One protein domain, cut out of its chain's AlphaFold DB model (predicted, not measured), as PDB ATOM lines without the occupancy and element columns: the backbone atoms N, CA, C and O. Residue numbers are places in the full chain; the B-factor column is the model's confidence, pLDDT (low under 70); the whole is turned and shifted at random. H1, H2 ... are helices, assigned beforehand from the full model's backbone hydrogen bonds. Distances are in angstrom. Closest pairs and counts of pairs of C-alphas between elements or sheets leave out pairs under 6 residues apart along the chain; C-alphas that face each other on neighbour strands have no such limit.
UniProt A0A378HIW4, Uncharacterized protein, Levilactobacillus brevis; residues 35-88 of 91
ATOM      1  N   LYS A  35      26.769 120.540 292.878       87.38
ATOM      2  CA  LYS A  35      25.532 120.927 292.193       87.38
ATOM      3  C   LYS A  35      24.345 120.238 292.855       87.38
ATOM      4  O   LYS A  35      24.466 119.102 293.306       87.38
ATOM      5  N   THR A  36      23.217 120.936 292.927       89.56
ATOM      6  CA  THR A  36      21.961 120.392 293.448       89.56
ATOM      7  C   THR A  36      21.067 119.948 292.296       89.56
ATOM      8  O   THR A  36      21.019 120.590 291.247       89.56
ATOM      9  N   LEU A  37      20.354 118.843 292.501       88.88
ATOM     10  CA  LEU A  37      19.326 118.341 291.597       88.88
ATOM     11  C   LEU A  37      17.991 118.395 292.339       88.88
ATOM     12  O   LEU A  37      17.911 117.967 293.490       88.88
ATOM     13  N   LYS A  38      16.951 118.929 291.694       93.31
ATOM     14  CA  LYS A  38      15.585 118.836 292.216       93.31
ATOM     15  C   LYS A  38      15.029 117.471 291.832       93.31
ATOM     16  O   LYS A  38      15.095 117.099 290.665       93.31
ATOM     17  N   VAL A  39      14.519 116.744 292.814       92.94
ATOM     18  CA  VAL A  39      13.932 115.413 292.646       92.94
ATOM     19  C   VAL A  39      12.541 115.402 293.255       92.94
ATOM     20  O   VAL A  39      12.252 116.193 294.158       92.94
ATOM     21  N   ASP A  40      11.696 114.500 292.772       96.31
ATOM     22  CA  ASP A  40      10.347 114.357 293.303       96.31
ATOM     23  C   ASP A  40      10.375 113.875 294.764       96.31
ATOM     24  O   ASP A  40      11.260 113.093 295.142       96.31
ATOM     25  N   PRO A  41       9.392 114.279 295.593       95.44
ATOM     26  CA  PRO A  41       9.319 113.878 296.998       95.44
ATOM     27  C   PRO A  41       9.467 112.366 297.267       95.44
ATOM     28  O   PRO A  41      10.266 112.012 298.136       95.44
ATOM     29  N   PRO A  42       8.791 111.447 296.540       96.69
ATOM     30  CA  PRO A  42       8.949 110.011 296.791       96.69
ATOM     31  C   PRO A  42      10.362 109.495 296.485       96.69
ATOM     32  O   PRO A  42      10.871 108.627 297.193       96.69
ATOM     33  N   VAL A  43      11.026 110.045 295.463       94.38
ATOM     34  CA  VAL A  43      12.399 109.663 295.097       94.38
ATOM     35  C   VAL A  43      13.383 110.141 296.162       94.38
ATOM     36  O   VAL A  43      14.297 109.408 296.537       94.38
ATOM     37  N   TYR A  44      13.175 111.349 296.688       94.88
ATOM     38  CA  TYR A  44      13.990 111.883 297.773       94.88
ATOM     39  C   TYR A  44      13.923 111.004 299.026       94.88
ATOM     40  O   TYR A  44      14.968 110.627 299.557       94.88
ATOM     41  N   GLU A  45      12.717 110.643 299.475       95.44
ATOM     42  CA  GLU A  45      12.545 109.809 300.672       95.44
ATOM     43  C   GLU A  45      13.134 108.404 300.489       95.44
ATOM     44  O   GLU A  45      13.744 107.872 301.418       95.44
ATOM     45  N   LEU A  46      13.054 107.828 299.284       94.88
ATOM     46  CA  LEU A  46      13.709 106.557 298.970       94.88
ATOM     47  C   LEU A  46      15.234 106.645 299.133       94.88
ATOM     48  O   LEU A  46      15.824 105.881 299.897       94.88
ATOM     49  N   VAL A  47      15.875 107.596 298.446       94.50
ATOM     50  CA  VAL A  47      17.337 107.779 298.492       94.50
ATOM     51  C   VAL A  47      17.798 108.090 299.914       94.50
ATOM     52  O   VAL A  47      18.815 107.572 300.372       94.50
ATOM     53  N   LYS A  48      17.023 108.900 300.638       93.94
ATOM     54  CA  LYS A  48      17.257 109.243 302.040       93.94
ATOM     55  C   LYS A  48      17.206 108.025 302.947       93.94
ATOM     56  O   LYS A  48      18.121 107.822 303.736       93.94
ATOM     57  N   THR A  49      16.173 107.203 302.811       95.75
ATOM     58  CA  THR A  49      16.000 106.000 303.630       95.75
ATOM     59  C   THR A  49      17.141 105.017 303.397       95.75
ATOM     60  O   THR A  49      17.726 104.529 304.359       95.75
ATOM     61  N   ILE A  50      17.526 104.788 302.137       94.88
ATOM     62  CA  ILE A  50      18.660 103.915 301.807       94.88
ATOM     63  C   ILE A  50      19.951 104.472 302.416       94.88
ATOM     64  O   ILE A  50      20.648 103.747 303.113       94.88
ATOM     65  N   SER A  51      20.219 105.766 302.222       94.50
ATOM     66  CA  SER A  51      21.394 106.457 302.770       94.50
ATOM     67  C   SER A  51      21.506 106.317 304.292       94.50
ATOM     68  O   SER A  51      22.600 106.069 304.793       94.50
ATOM     69  N   TYR A  52      20.388 106.415 305.020       94.12
ATOM     70  CA  TYR A  52      20.366 106.213 306.470       94.12
ATOM     71  C   TYR A  52      20.646 104.770 306.882       94.12
ATOM     72  O   TYR A  52      21.353 104.548 307.858       94.12
ATOM     73  N   VAL A  53      20.092 103.794 306.160       95.50
ATOM     74  CA  VAL A  53      20.277 102.370 306.474       95.50
ATOM     75  C   VAL A  53      21.708 101.922 306.185       95.50
ATOM     76  O   VAL A  53      22.261 101.123 306.935       95.50
ATOM     77  N   THR A  54      22.313 102.423 305.107       90.94
ATOM     78  CA  THR A  54      23.658 102.017 304.678       90.94
ATOM     79  C   THR A  54      24.778 102.870 305.274       90.94
ATOM     80  O   THR A  54      25.937 102.566 305.025       90.94
ATOM     81  N   ASP A  55      24.455 103.935 306.019       92.50
ATOM     82  CA  ASP A  55      25.412 104.928 306.542       92.50
ATOM     83  C   ASP A  55      26.336 105.520 305.454       92.50
ATOM     84  O   ASP A  55      27.520 105.793 305.650       92.50
ATOM     85  N   VAL A  56      25.781 105.718 304.253       91.31
ATOM     86  CA  VAL A  56      26.489 106.317 303.111       91.31
ATOM     87  C   VAL A  56      25.878 107.674 302.826       91.31
ATOM     88  O   VAL A  56      24.662 107.838 302.854       91.31
ATOM     89  N   LYS A  57      26.702 108.673 302.504       89.94
ATOM     90  CA  LYS A  57      26.199 109.999 302.133       89.94
ATOM     91  C   LYS A  57      25.375 109.906 300.850       89.94
ATOM     92  O   LYS A  57      25.806 109.295 299.878       89.94
ATOM     93  N   MET A  58      24.227 110.584 300.811       90.31
ATOM     94  CA  MET A  58      23.278 110.512 299.687       90.31
ATOM     95  C   MET A  58      23.923 110.693 298.304       90.31
ATOM     96  O   MET A  58      23.564 110.001 297.360       90.31
ATOM     97  N   TYR A  59      24.873 111.620 298.165       88.69
ATOM     98  CA  TYR A  59      25.520 111.885 296.879       88.69
ATOM     99  C   TYR A  59      26.486 110.768 296.447       88.69
ATOM    100  O   TYR A  59      26.629 110.527 295.250       88.69
ATOM    101  N   ASP A  60      27.123 110.083 297.400       89.19
ATOM    102  CA  ASP A  60      27.984 108.929 297.129       89.19
ATOM    103  C   ASP A  60      27.117 107.727 296.725       89.19
ATOM    104  O   ASP A  60      27.384 107.089 295.710       89.19
ATOM    105  N   LEU A  61      25.989 107.528 297.415       92.38
ATOM    106  CA  LEU A  61      24.991 106.513 297.072       92.38
ATOM    107  C   LEU A  61      24.438 106.702 295.649       92.38
ATOM    108  O   LEU A  61      24.409 105.764 294.858       92.38
ATOM    109  N   VAL A  62      24.018 107.922 295.295       92.25
ATOM    110  CA  VAL A  62      23.495 108.223 293.949       92.25
ATOM    111  C   VAL A  62      24.552 107.947 292.877       92.25
ATOM    112  O   VAL A  62      24.225 107.434 291.807       92.25
ATOM    113  N   ARG A  63      25.826 108.242 293.160       91.06
ATOM    114  CA  ARG A  63      26.934 107.940 292.250       91.06
ATOM    115  C   ARG A  63      27.111 106.435 292.053       91.06
ATOM    116  O   ARG A  63      27.278 105.996 290.919       91.06
ATOM    117  N   GLU A  64      27.076 105.656 293.127       91.75
ATOM    118  CA  GLU A  64      27.160 104.195 293.053       91.75
ATOM    119  C   GLU A  64      25.988 103.603 292.271       91.75
ATOM    120  O   GLU A  64      26.203 102.816 291.350       91.75
ATOM    121  N   MET A  65      24.760 104.047 292.557       92.44
ATOM    122  CA  MET A  65      23.561 103.631 291.823       92.44
ATOM    123  C   MET A  65      23.676 103.925 290.325       92.44
ATOM    124  O   MET A  65      23.367 103.061 289.504       92.44
ATOM    125  N   ALA A  66      24.158 105.115 289.957       91.31
ATOM    126  CA  ALA A  66      24.358 105.489 288.560       91.31
ATOM    127  C   ALA A  66      25.412 104.608 287.871       91.31
ATOM    128  O   ALA A  66      25.186 104.147 286.754       91.31
ATOM    129  N   ASN A  67      26.533 104.324 288.540       91.12
ATOM    130  CA  ASN A  67      27.576 103.451 287.998       91.12
ATOM    131  C   ASN A  67      27.067 102.020 287.782       91.12
ATOM    132  O   ASN A  67      27.295 101.449 286.718       91.12
ATOM    133  N   ILE A  68      26.331 101.467 288.751       93.88
ATOM    134  CA  ILE A  68      25.734 100.129 288.640       93.88
ATOM    135  C   ILE A  68      24.716 100.091 287.497       93.88
ATOM    136  O   ILE A  68      24.672  99.119 286.743       93.88
ATOM    137  N   TYR A  69      23.906 101.141 287.342       93.12
ATOM    138  CA  TYR A  69      22.952 101.227 286.241       93.12
ATOM    139  C   TYR A  69      23.661 101.245 284.880       93.12
ATOM    140  O   TYR A  69      23.261 100.502 283.985       93.12
ATOM    141  N   LEU A  70      24.726 102.045 284.744       90.69
ATOM    142  CA  LEU A  70      25.552 102.113 283.535       90.69
ATOM    143  C   LEU A  70      26.234 100.782 283.210       90.69
ATOM    144  O   LEU A  70      26.404 100.454 282.043       90.69
ATOM    145  N   GLU A  71      26.654 100.027 284.220       90.25
ATOM    146  CA  GLU A  71      27.329  98.747 284.016       90.25
ATOM    147  C   GLU A  71      26.361  97.627 283.626       90.25
ATOM    148  O   GLU A  71      26.700  96.792 282.792       90.25
ATOM    149  N   LYS A  72      25.161  97.606 284.217       92.94
ATOM    150  CA  LYS A  72      24.209  96.501 284.039       92.94
ATOM    151  C   LYS A  72      23.225  96.692 282.893       92.94
ATOM    152  O   LYS A  72      22.804  95.700 282.309       92.94
ATOM    153  N   ASN A  73      22.807  97.928 282.625       91.75
ATOM    154  CA  ASN A  73      21.661  98.197 281.748       91.75
ATOM    155  C   ASN A  73      22.028  98.912 280.446       91.75
ATOM    156  O   ASN A  73      21.168  99.054 279.582       91.75
ATOM    157  N   VAL A  74      23.261  99.400 280.307       89.88
ATOM    158  CA  VAL A  74      23.685 100.164 279.129       89.88
ATOM    159  C   VAL A  74      24.691  99.347 278.334       89.88
ATOM    160  O   VAL A  74      25.647  98.815 278.899       89.88
ATOM    161  N   ASP A  75      24.477  99.259 277.021       92.12
ATOM    162  CA  ASP A  75      25.415  98.591 276.123       92.12
ATOM    163  C   ASP A  75      26.783  99.291 276.130       92.12
ATOM    164  O   ASP A  75      26.900 100.494 276.383       92.12
ATOM    165  N   VAL A  76      27.839  98.536 275.827       88.56
ATOM    166  CA  VAL A  76      29.228  99.008 275.909       88.56
ATOM    167  C   VAL A  76      29.436 100.269 275.068       88.56
ATOM    168  O   VAL A  76      30.050 101.229 275.536       88.56
ATOM    169  N   ARG A  77      28.867 100.311 273.855       89.00
ATOM    170  CA  ARG A  77      28.992 101.461 272.950       89.00
ATOM    171  C   ARG A  77      28.290 102.707 273.494       89.00
ATOM    172  O   ARG A  77      28.851 103.802 273.446       89.00
ATOM    173  N   ASP A  78      27.087 102.551 274.032       88.69
ATOM    174  CA  ASP A  78      26.315 103.671 274.575       88.69
ATOM    175  C   ASP A  78      26.938 104.207 275.866       88.69
ATOM    176  O   ASP A  78      27.017 105.420 276.069       88.69
ATOM    177  N   ARG A  79      27.489 103.321 276.698       87.88
ATOM    178  CA  ARG A  79      28.255 103.694 277.887       87.88
ATOM    179  C   ARG A  79      29.485 104.529 277.525       87.88
ATOM    180  O   ARG A  79      29.734 105.546 278.173       87.88
ATOM    181  N   GLU A  80      30.240 104.144 276.494       86.31
ATOM    182  CA  GLU A  80      31.375 104.938 276.004       86.31
ATOM    183  C   GLU A  80      30.943 106.330 275.531       86.31
ATOM    184  O   GLU A  80      31.595 107.325 275.863       86.31
ATOM    185  N   ASN A  81      29.826 106.422 274.807       89.62
ATOM    186  CA  ASN A  81      29.286 107.697 274.339       89.62
ATOM    187  C   ASN A  81      28.881 108.609 275.505       89.62
ATOM    188  O   ASN A  81      29.255 109.782 275.523       89.62
ATOM    189  N   ILE A  82      28.191 108.073 276.516       88.25
ATOM    190  CA  ILE A  82      27.795 108.826 277.715       88.25
ATOM    191  C   ILE A  82      29.028 109.379 278.442       88.25
ATOM    192  O   ILE A  82      29.062 110.560 278.791       88.25
ATOM    193  N   ILE A  83      30.065 108.559 278.633       87.25
ATOM    194  CA  ILE A  83      31.308 108.987 279.293       87.25
ATOM    195  C   ILE A  83      32.001 110.095 278.486       87.25
ATOM    196  O   ILE A  83      32.446 111.090 279.063       87.25
ATOM    197  N   ARG A  84      32.051 109.972 277.153       88.81
ATOM    198  CA  ARG A  84      32.608 111.014 276.273       88.81
ATOM    199  C   ARG A  84      31.855 112.339 276.409       88.81
ATOM    200  O   ARG A  84      32.496 113.378 276.533       88.81
ATOM    201  N   MET A  85      30.523 112.308 276.460       88.88
ATOM    202  CA  MET A  85      29.701 113.515 276.625       88.88
ATOM    203  C   MET A  85      29.917 114.209 277.977       88.88
ATOM    204  O   MET A  85      29.864 115.436 278.052       88.88
ATOM    205  N   ILE A  86      30.159 113.445 279.047       85.94
ATOM    206  CA  ILE A  86      30.453 114.002 280.375       85.94
ATOM    207  C   ILE A  86      31.807 114.722 280.369       85.94
ATOM    208  O   ILE A  86      31.905 115.825 280.900       85.94
ATOM    209  N   ASN A  87      32.825 114.135 279.735       80.38
ATOM    210  CA  ASN A  87      34.171 114.711 279.685       80.38
ATOM    211  C   ASN A  87      34.249 115.971 278.804       80.38
ATOM    212  O   ASN A  87      34.971 116.898 279.149       80.38
ATOM    213  N   GLN A  88      33.470 116.044 277.719       76.12
ATOM    214  CA  GLN A  88      33.417 117.225 276.842       76.12
ATOM    215  C   GLN A  88      32.770 118.457 277.486       76.12
ATOM    216  O   GLN A  88      33.048 119.574 277.075       76.12
TER     217      GLN A  88
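Overview. This is residues 35 to 88 of the 91 residues of an uncharacterized protein of Levilactobacillus brevis (UniProt A0A378HIW4). Three helices make an open zigzag with no common core: the longest, H2, is the middle bar, H1 is set about perpendicular to it at its first end, and H3 folds back from its last end as the second arm of a V. Residues 63 to 69 of H2 stand free between the two outer helices, and residues 37 to 43, of which 41 to 43 belong to H1, stick out as well. The printed part has 54 residues, with three named helices in the order H1, H2, H3 and no named strand; the class is all helix. The whole is loose, with a radius of gyration of the C-alphas of 13.3 A, and elongated, spanning 34 by 22 by 18 A.

Along the chain. H2 covers residues 58 to 73 and is 21.8 A long from first to last C-alpha; C-alpha 58 is at (23.278, 110.512, 299.687). H1, residues 41 to 54, is 20.1 A long and begins with C-alpha 41 at (9.319, 113.878, 296.998). H3, residues 76 to 88, is 18.7 A long and ends with C-alpha 88 at (33.417, 117.225, 276.842).

Arrangement. H2 touches H1 with residues 58 to 62 alone, and H1 touches H2 with residues 47 to 51 alone. Their closest C-alphas, those of Ser 51 and Met 58, are 5.4 A apart. Their lines are about perpendicular, at 82 degrees. H2 and H3 are close but not clearly touching; their closest C-alphas, those of Leu 70 and Arg 79, are 6.5 A apart. They run opposite ways at a steep tilt of 39 degrees. H1 and H3 are apart. In H1, H2 and H3 every O i to N i+4 pair is within hydrogen-bond range.

Size, cuts and confidence. The two C-alphas farthest apart, those of Val 53 and Gln 88, are 35.7 A apart. The printed part has no cut, and the links H1 to H2 and H2 to H3 are tight. The mean pLDDT of the printed part is 91.1, and no printed residue is under 70.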